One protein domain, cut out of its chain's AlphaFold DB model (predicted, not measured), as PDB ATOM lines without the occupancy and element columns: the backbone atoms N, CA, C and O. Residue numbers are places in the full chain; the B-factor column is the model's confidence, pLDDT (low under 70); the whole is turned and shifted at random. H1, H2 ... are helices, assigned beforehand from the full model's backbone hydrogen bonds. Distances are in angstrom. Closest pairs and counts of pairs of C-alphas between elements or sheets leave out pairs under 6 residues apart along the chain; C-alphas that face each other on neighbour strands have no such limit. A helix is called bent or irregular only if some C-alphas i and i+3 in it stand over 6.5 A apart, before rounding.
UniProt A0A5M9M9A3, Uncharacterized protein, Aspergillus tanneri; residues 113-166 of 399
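What this domain is: This is residues 113 to 166 of the 399 residues of an uncharacterized protein of Aspergillus tanneri (UniProt A0A5M9M9A3). Two helices, H2 and H4, lie side by side and run opposite ways, and a third, H3, is turned crosswise near the end of the pair where H2 ends and H4 begins. The short helix H1 is set off from the other three, before the beginning of H2. The printed part has 54 residues, with four named helices in the order H1, H2, H3, H4 and no named strand, and its class is all helix. It is compact, with a radius of gyration of the C-alphas of 11.2 A, and its outline is flat, spanning 30 by 29 by 14 A.

Where its parts are: Find C-alpha 113 at (56.065, -7.433, -53.677); here H1 begins, and it holds residues 113 to 117, 7.1 A from first to last C-alpha. After a tight link of 2 residues, look at C-alpha 120 at (53.275, -2.631, -41.619), where H2 begins; it holds residues 120 to 132 and is 18.7 A long, the longest helix by residues. A short link of 7 residues leads to H3, residues 140 to 150, 13.4 A long. H3 is irregular, but only just: C-alphas 145 and 148 are 6.9 A apart. A tight link of 2 residues then leads to H4, residues 153 to 164, which is 16.0 A long and ends with C-alpha 164 at (59.742, 7.821, -32.840).

How they stand to each other: Begin with H2 and H4, which touch with 8 pairs of C-alphas within 8 A. Their closest C-alphas are those of Cys 125 and Cys 158, 5.7 A apart. Their lines stand at a shallow tilt of 11 degrees, opposite ways. From there go to H3, which H2 only just touches, with 3 pairs of C-alphas within 8 A and with its residues 126 to 130 alone. The closest C-alphas of these two are those of Val 130 and Ile 143, 6.6 A apart, and their lines are about perpendicular, at 87 degrees. H3 and H4 are close but not clearly touching; their closest C-alphas, those of Ile 150 and Phe 156, are 7.8 A apart. H1 is apart from H2, H3 and H4. In the backbone of H4 every O i to N i+4 pair is within hydrogen-bond range, against 7 of 9 in H2, 5 of 7 in H3 and 0 of 1 in H1, where 2 of 2 O i to N i+3 pairs are within range.

The domain as a whole: The two C-alphas farthest apart are those of Ala 141 and Thr 165, 30.6 A. The printed part has no cut and no long link. In the B-factor column you will find a mean pLDDT of 80.5 for the printed part of this model, with values under 70 at residues 113 to 114, 149 to 153 and 165 to 166.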
ATOM      1  N   THR A 113      54.635  -7.692 -53.843       64.44
ATOM      2  CA  THR A 113      56.065  -7.433 -53.677       64.44
ATOM      3  C   THR A 113      56.369  -6.025 -53.158       64.44
ATOM      4  O   THR A 113      57.172  -5.892 -52.246       64.44
ATOM      5  N   TYR A 114      55.720  -4.976 -53.675       67.62
ATOM      6  CA  TYR A 114      55.965  -3.592 -53.237       67.62
ATOM      7  C   TYR A 114      55.281  -3.264 -51.906       67.62
ATOM      8  O   TYR A 114      55.782  -2.449 -51.134       67.62
ATOM      9  N   LEU A 115      54.153  -3.918 -51.604       72.00
ATOM     10  CA  LEU A 115      53.507  -3.807 -50.293       72.00
ATOM     11  C   LEU A 115      54.349  -4.444 -49.178       72.00
ATOM     12  O   LEU A 115      54.232  -4.030 -48.025       72.00
ATOM     13  N   ALA A 116      55.208  -5.412 -49.510       74.06
ATOM     14  CA  ALA A 116      56.115  -6.038 -48.552       74.06
ATOM     15  C   ALA A 116      57.255  -5.107 -48.093       74.06
ATOM     16  O   ALA A 116      57.732  -5.258 -46.967       74.06
ATOM     17  N   ASP A 117      57.649  -4.129 -48.918       78.50
ATOM     18  CA  ASP A 117      58.740  -3.191 -48.614       78.50
ATOM     19  C   ASP A 117      58.311  -2.044 -47.682       78.50
ATOM     20  O   ASP A 117      59.151  -1.391 -47.055       78.50
ATOM     21  N   ILE A 118      57.004  -1.798 -47.547       80.25
ATOM     22  CA  ILE A 118      56.473  -0.765 -46.651       80.25
ATOM     23  C   ILE A 118      56.289  -1.369 -45.251       80.25
ATOM     24  O   ILE A 118      55.545  -2.341 -45.089       80.25
ATOM     25  N   PRO A 119      56.896  -0.795 -44.192       87.31
ATOM     26  CA  PRO A 119      56.679  -1.268 -42.832       87.31
ATOM     27  C   PRO A 119      55.185  -1.297 -42.486       87.31
ATOM     28  O   PRO A 119      54.484  -0.294 -42.629       87.31
ATOM     29  N   ARG A 120      54.698  -2.436 -41.971       80.00
ATOM     30  CA  ARG A 120      53.275  -2.631 -41.619       80.00
ATOM     31  C   ARG A 120      52.731  -1.553 -40.675       80.00
ATOM     32  O   ARG A 120      51.552  -1.225 -40.726       80.00
ATOM     33  N   CYS A 121      53.589  -0.987 -39.830       81.62
ATOM     34  CA  CYS A 121      53.232   0.094 -38.920       81.62
ATOM     35  C   CYS A 121      52.918   1.412 -39.655       81.62
ATOM     36  O   CYS A 121      51.919   2.052 -39.342       81.62
ATOM     37  N   THR A 122      53.694   1.766 -40.683       86.81
ATOM     38  CA  THR A 122      53.412   2.910 -41.565       86.81
ATOM     39  C   THR A 122      52.153   2.656 -42.388       86.81
ATOM     40  O   THR A 122      51.310   3.546 -42.522       86.81
ATOM     41  N   LEU A 123      51.986   1.423 -42.881       87.12
ATOM     42  CA  LEU A 123      50.799   1.037 -43.639       87.12
ATOM     43  C   LEU A 123      49.528   1.204 -42.793       87.12
ATOM     44  O   LEU A 123      48.580   1.812 -43.271       87.12
ATOM     45  N   ASN A 124      49.525   0.771 -41.527       87.88
ATOM     46  CA  ASN A 124      48.372   0.914 -40.625       87.88
ATOM     47  C   ASN A 124      47.961   2.377 -40.387       87.88
ATOM     48  O   ASN A 124      46.764   2.664 -40.327       87.88
ATOM     49  N   CYS A 125      48.924   3.301 -40.302       90.38
ATOM     50  CA  CYS A 125      48.636   4.734 -40.174       90.38
ATOM     51  C   CYS A 125      47.953   5.305 -41.425       90.38
ATOM     52  O   CYS A 125      46.996   6.072 -41.318       90.38
ATOM     53  N   ILE A 126      48.418   4.913 -42.614       90.12
ATOM     54  CA  ILE A 126      47.854   5.375 -43.891       90.12
ATOM     55  C   ILE A 126      46.492   4.709 -44.143       90.12
ATOM     56  O   ILE A 126      45.552   5.355 -44.606       90.12
ATOM     57  N   TYR A 127      46.347   3.435 -43.778       86.44
ATOM     58  CA  TYR A 127      45.164   2.627 -44.066       86.44
ATOM     59  C   TYR A 127      43.908   3.125 -43.349       86.44
ATOM     60  O   TYR A 127      42.828   3.161 -43.941       86.44
ATOM     61  N   ALA A 128      44.043   3.552 -42.089       85.88
ATOM     62  CA  ALA A 128      42.933   4.129 -41.334       85.88
ATOM     63  C   ALA A 128      42.367   5.381 -42.028       85.88
ATOM     64  O   ALA A 128      41.153   5.580 -42.063       85.88
ATOM     65  N   HIS A 129      43.243   6.185 -42.636       88.38
ATOM     66  CA  HIS A 129      42.853   7.416 -43.306       88.38
ATOM     67  C   HIS A 129      42.293   7.164 -44.713       88.38
ATOM     68  O   HIS A 129      41.227   7.680 -45.039       88.38
ATOM     69  N   VAL A 130      42.901   6.271 -45.501       88.62
ATOM     70  CA  VAL A 130      42.361   5.851 -46.812       88.62
ATOM     71  C   VAL A 130      40.947   5.275 -46.669       88.62
ATOM     72  O   VAL A 130      40.064   5.577 -47.472       88.62
ATOM     73  N   ARG A 131      40.685   4.522 -45.593       89.38
ATOM     74  CA  ARG A 131      39.353   3.967 -45.316       89.38
ATOM     75  C   ARG A 131      38.294   5.044 -45.054       89.38
ATOM     76  O   ARG A 131      37.130   4.815 -45.376       89.38
ATOM     77  N   SER A 132      38.671   6.215 -44.530       91.69
ATOM     78  CA  SER A 132      37.724   7.329 -44.338       91.69
ATOM     79  C   SER A 132      37.248   7.971 -45.645       91.69
ATOM     80  O   SER A 132      36.180   8.574 -45.663       91.69
ATOM     81  N   PHE A 133      37.969   7.771 -46.754       91.38
ATOM     82  CA  PHE A 133      37.586   8.280 -48.077       91.38
ATOM     83  C   PHE A 133      36.764   7.285 -48.906       91.38
ATOM     84  O   PHE A 133      36.507   7.527 -50.084       91.38
ATOM     85  N   ASN A 134      36.332   6.168 -48.304       93.12
ATOM     86  CA  ASN A 134      35.602   5.088 -48.978       93.12
ATOM     87  C   ASN A 134      36.363   4.493 -50.186       93.12
ATOM     88  O   ASN A 134      35.766   3.958 -51.122       93.12
ATOM     89  N   SER A 135      37.692   4.598 -50.170       91.88
ATOM     90  CA  SER A 135      38.576   4.084 -51.212       91.88
ATOM     91  C   SER A 135      38.931   2.625 -50.934       91.88
ATOM     92  O   SER A 135      39.277   2.259 -49.809       91.88
ATOM     93  N   SER A 136      38.895   1.780 -51.969       87.25
ATOM     94  CA  SER A 136      39.476   0.436 -51.872       87.25
ATOM     95  C   SER A 136      40.986   0.538 -51.660       87.25
ATOM     96  O   SER A 136      41.656   1.314 -52.342       87.25
ATOM     97  N   TYR A 137      41.537  -0.299 -50.782       81.38
ATOM     98  CA  TYR A 137      42.978  -0.386 -50.525       81.38
ATOM     99  C   TYR A 137      43.801  -0.784 -51.754       81.38
ATOM    100  O   TYR A 137      45.007  -0.563 -51.798       81.38
ATOM    101  N   THR A 138      43.147  -1.362 -52.758       85.44
ATOM    102  CA  THR A 138      43.761  -1.736 -54.032       85.44
ATOM    103  C   THR A 138      43.762  -0.609 -55.064       85.44
ATOM    104  O   THR A 138      44.396  -0.761 -56.104       85.44
ATOM    105  N   ASN A 139      43.067   0.509 -54.820       84.75
ATOM    106  CA  ASN A 139      42.925   1.590 -55.794       84.75
ATOM    107  C   ASN A 139      43.947   2.708 -55.536       84.75
ATOM    108  O   ASN A 139      43.654   3.710 -54.880       84.75
ATOM    109  N   TYR A 140      45.153   2.532 -56.082       80.00
ATOM    110  CA  TYR A 140      46.266   3.465 -55.894       80.00
ATOM    111  C   TYR A 140      45.996   4.861 -56.469       80.00
ATOM    112  O   TYR A 140      46.391   5.850 -55.864       80.00
ATOM    113  N   ALA A 141      45.259   4.964 -57.578       78.88
ATOM    114  CA  ALA A 141      44.882   6.259 -58.149       78.88
ATOM    115  C   ALA A 141      44.036   7.078 -57.162       78.88
ATOM    116  O   ALA A 141      44.250   8.274 -57.001       78.88
ATOM    117  N   CYS A 142      43.130   6.413 -56.440       85.38
ATOM    118  CA  CYS A 142      42.332   7.056 -55.404       85.38
ATOM    119  C   CYS A 142      43.176   7.449 -54.180       85.38
ATOM    120  O   CYS A 142      42.974   8.519 -53.617       85.38
ATOM    121  N   ILE A 143      44.155   6.621 -53.799       84.50
ATOM    122  CA  ILE A 143      45.098   6.954 -52.723       84.50
ATOM    123  C   ILE A 143      45.921   8.190 -53.107       84.50
ATOM    124  O   ILE A 143      45.995   9.121 -52.313       84.50
ATOM    125  N   CYS A 144      46.476   8.232 -54.322       82.56
ATOM    126  CA  CYS A 144      47.280   9.345 -54.839       82.56
ATOM    127  C   CYS A 144      46.494  10.640 -55.024       82.56
ATOM    128  O   CYS A 144      46.987  11.692 -54.647       82.56
ATOM    129  N   ASP A 145      45.267  10.585 -55.535       86.81
ATOM    130  CA  ASP A 145      44.414  11.777 -55.643       86.81
ATOM    131  C   ASP A 145      44.105  12.377 -54.259       86.81
ATOM    132  O   ASP A 145      43.917  13.582 -54.093       86.81
ATOM    133  N   LYS A 146      44.087  11.530 -53.225       82.50
ATOM    134  CA  LYS A 146      43.828  11.957 -51.853       82.50
ATOM    135  C   LYS A 146      45.082  12.237 -51.041       82.50
ATOM    136  O   LYS A 146      44.920  12.858 -49.992       82.50
ATOM    137  N   THR A 147      46.303  11.913 -51.488       75.50
ATOM    138  CA  THR A 147      47.535  12.178 -50.707       75.50
ATOM    139  C   THR A 147      47.719  13.656 -50.372       75.50
ATOM    140  O   THR A 147      48.222  13.959 -49.291       75.50
ATOM    141  N   GLY A 148      47.224  14.571 -51.213       75.38
ATOM    142  CA  GLY A 148      47.179  16.004 -50.900       75.38
ATOM    143  C   GLY A 148      46.363  16.337 -49.640       75.38
ATOM    144  O   GLY A 148      46.711  17.257 -48.908       75.38
ATOM    145  N   SER A 149      45.330  15.543 -49.331       68.25
ATOM    146  CA  SER A 149      44.563  15.609 -48.074       68.25
ATOM    147  C   SER A 149      45.158  14.758 -46.940       68.25
ATOM    148  O   SER A 149      44.976  15.097 -45.774       68.25
ATOM    149  N   ILE A 150      45.930  13.710 -47.268       64.94
ATOM    150  CA  ILE A 150      46.668  12.863 -46.302       64.94
ATOM    151  C   ILE A 150      47.809  13.641 -45.625       64.94
ATOM    152  O   ILE A 150      48.250  13.275 -44.538       64.94
ATOM    153  N   GLY A 151      48.252  14.752 -46.220       64.88
ATOM    154  CA  GLY A 151      49.152  15.711 -45.575       64.88
ATOM    155  C   GLY A 151      48.558  16.421 -44.347       64.88
ATOM    156  O   GLY A 151      49.265  17.197 -43.710       64.88
ATOM    157  N   ALA A 152      47.288  16.180 -44.003       66.50
ATOM    158  CA  ALA A 152      46.682  16.701 -42.786       66.50
ATOM    159  C   ALA A 152      47.312  16.100 -41.511       66.50
ATOM    160  O   ALA A 152      47.686  14.923 -41.456       66.50
ATOM    161  N   GLU A 153      47.339  16.918 -40.454       63.91
ATOM    162  CA  GLU A 153      47.937  16.662 -39.136       63.91
ATOM    163  C   GLU A 153      47.833  15.207 -38.612       63.91
ATOM    164  O   GLU A 153      48.862  14.653 -38.222       63.91
ATOM    165  N   PRO A 154      46.666  14.517 -38.610       73.25
ATOM    166  CA  PRO A 154      46.531  13.253 -37.881       73.25
ATOM    167  C   PRO A 154      47.313  12.079 -38.488       73.25
ATOM    168  O   PRO A 154      47.849  11.251 -37.744       73.25
ATOM    169  N   THR A 155      47.413  11.978 -39.819       79.00
ATOM    170  CA  THR A 155      48.181  10.888 -40.448       79.00
ATOM    171  C   THR A 155      49.676  11.121 -40.279       79.00
ATOM    172  O   THR A 155      50.418  10.179 -39.989       79.00
ATOM    173  N   PHE A 156      50.103  12.381 -40.361       80.62
ATOM    174  CA  PHE A 156      51.484  12.776 -40.122       80.62
ATOM    175  C   PHE A 156      51.912  12.492 -38.675       80.62
ATOM    176  O   PHE A 156      52.962  11.887 -38.447       80.62
ATOM    177  N   THR A 157      51.065  12.820 -37.693       86.44
ATOM    178  CA  THR A 157      51.306  12.488 -36.281       86.44
ATOM    179  C   THR A 157      51.407  10.977 -36.058       86.44
ATOM    180  O   THR A 157      52.306  10.531 -35.349       86.44
ATOM    181  N   CYS A 158      50.546  10.166 -36.688       88.88
ATOM    182  CA  CYS A 158      50.614   8.705 -36.573       88.88
ATOM    183  C   CYS A 158      51.941   8.150 -37.111       88.88
ATOM    184  O   CYS A 158      52.623   7.396 -36.414       88.88
ATOM    185  N   VAL A 159      52.342   8.560 -38.321       87.75
ATOM    186  CA  VAL A 159      53.599   8.109 -38.938       87.75
ATOM    187  C   VAL A 159      54.803   8.545 -38.098       87.75
ATOM    188  O   VAL A 159      55.685   7.730 -37.835       87.75
ATOM    189  N   ASN A 160      54.809   9.779 -37.590       83.94
ATOM    190  CA  ASN A 160      55.894  10.276 -36.740       83.94
ATOM    191  C   ASN A 160      55.973   9.565 -35.386       83.94
ATOM    192  O   ASN A 160      57.073   9.255 -34.936       83.94
ATOM    193  N   ASN A 161      54.840   9.238 -34.760       85.62
ATOM    194  CA  ASN A 161      54.814   8.483 -33.504       85.62
ATOM    195  C   ASN A 161      55.291   7.032 -33.690       85.62
ATOM    196  O   ASN A 161      55.967   6.456 -32.834       85.62
ATOM    197  N   VAL A 162      54.976   6.425 -34.833       83.62
ATOM    198  CA  VAL A 162      55.479   5.093 -35.193       83.62
ATOM    199  C   VAL A 162      56.987   5.119 -35.455       83.62
ATOM    200  O   VAL A 162      57.697   4.190 -35.070       83.62
ATOM    201  N   LEU A 163      57.494   6.178 -36.088       79.56
ATOM    202  CA  LEU A 163      58.928   6.341 -36.327       79.56
ATOM    203  C   LEU A 163      59.693   6.659 -35.030       79.56
ATOM    204  O   LEU A 163      60.786   6.127 -34.836       79.56
ATOM    205  N   SER A 164      59.111   7.439 -34.113       72.44
ATOM    206  CA  SER A 164      59.742   7.821 -32.840       72.44
ATOM    207  C   SER A 164      59.776   6.693 -31.805       72.44
ATOM    208  O   SER A 164      60.687   6.628 -30.988       72.44
ATOM    209  N   THR A 165      58.836   5.749 -31.847       60.56
ATOM    210  CA  THR A 165      58.831   4.597 -30.923       60.56
ATOM    211  C   THR A 165      59.871   3.528 -31.273       60.56
ATOM    212  O   THR A 165      60.173   2.668 -30.443       60.56
ATOM    213  N   ARG A 166      60.472   3.587 -32.471       53.59
ATOM    214  CA  ARG A 166      61.469   2.609 -32.940       53.59
ATOM    215  C   ARG A 166      62.923   2.986 -32.616       53.59
ATOM    216  O   ARG A 166      63.834   2.219 -32.916       53.59
TER     217      ARG A 166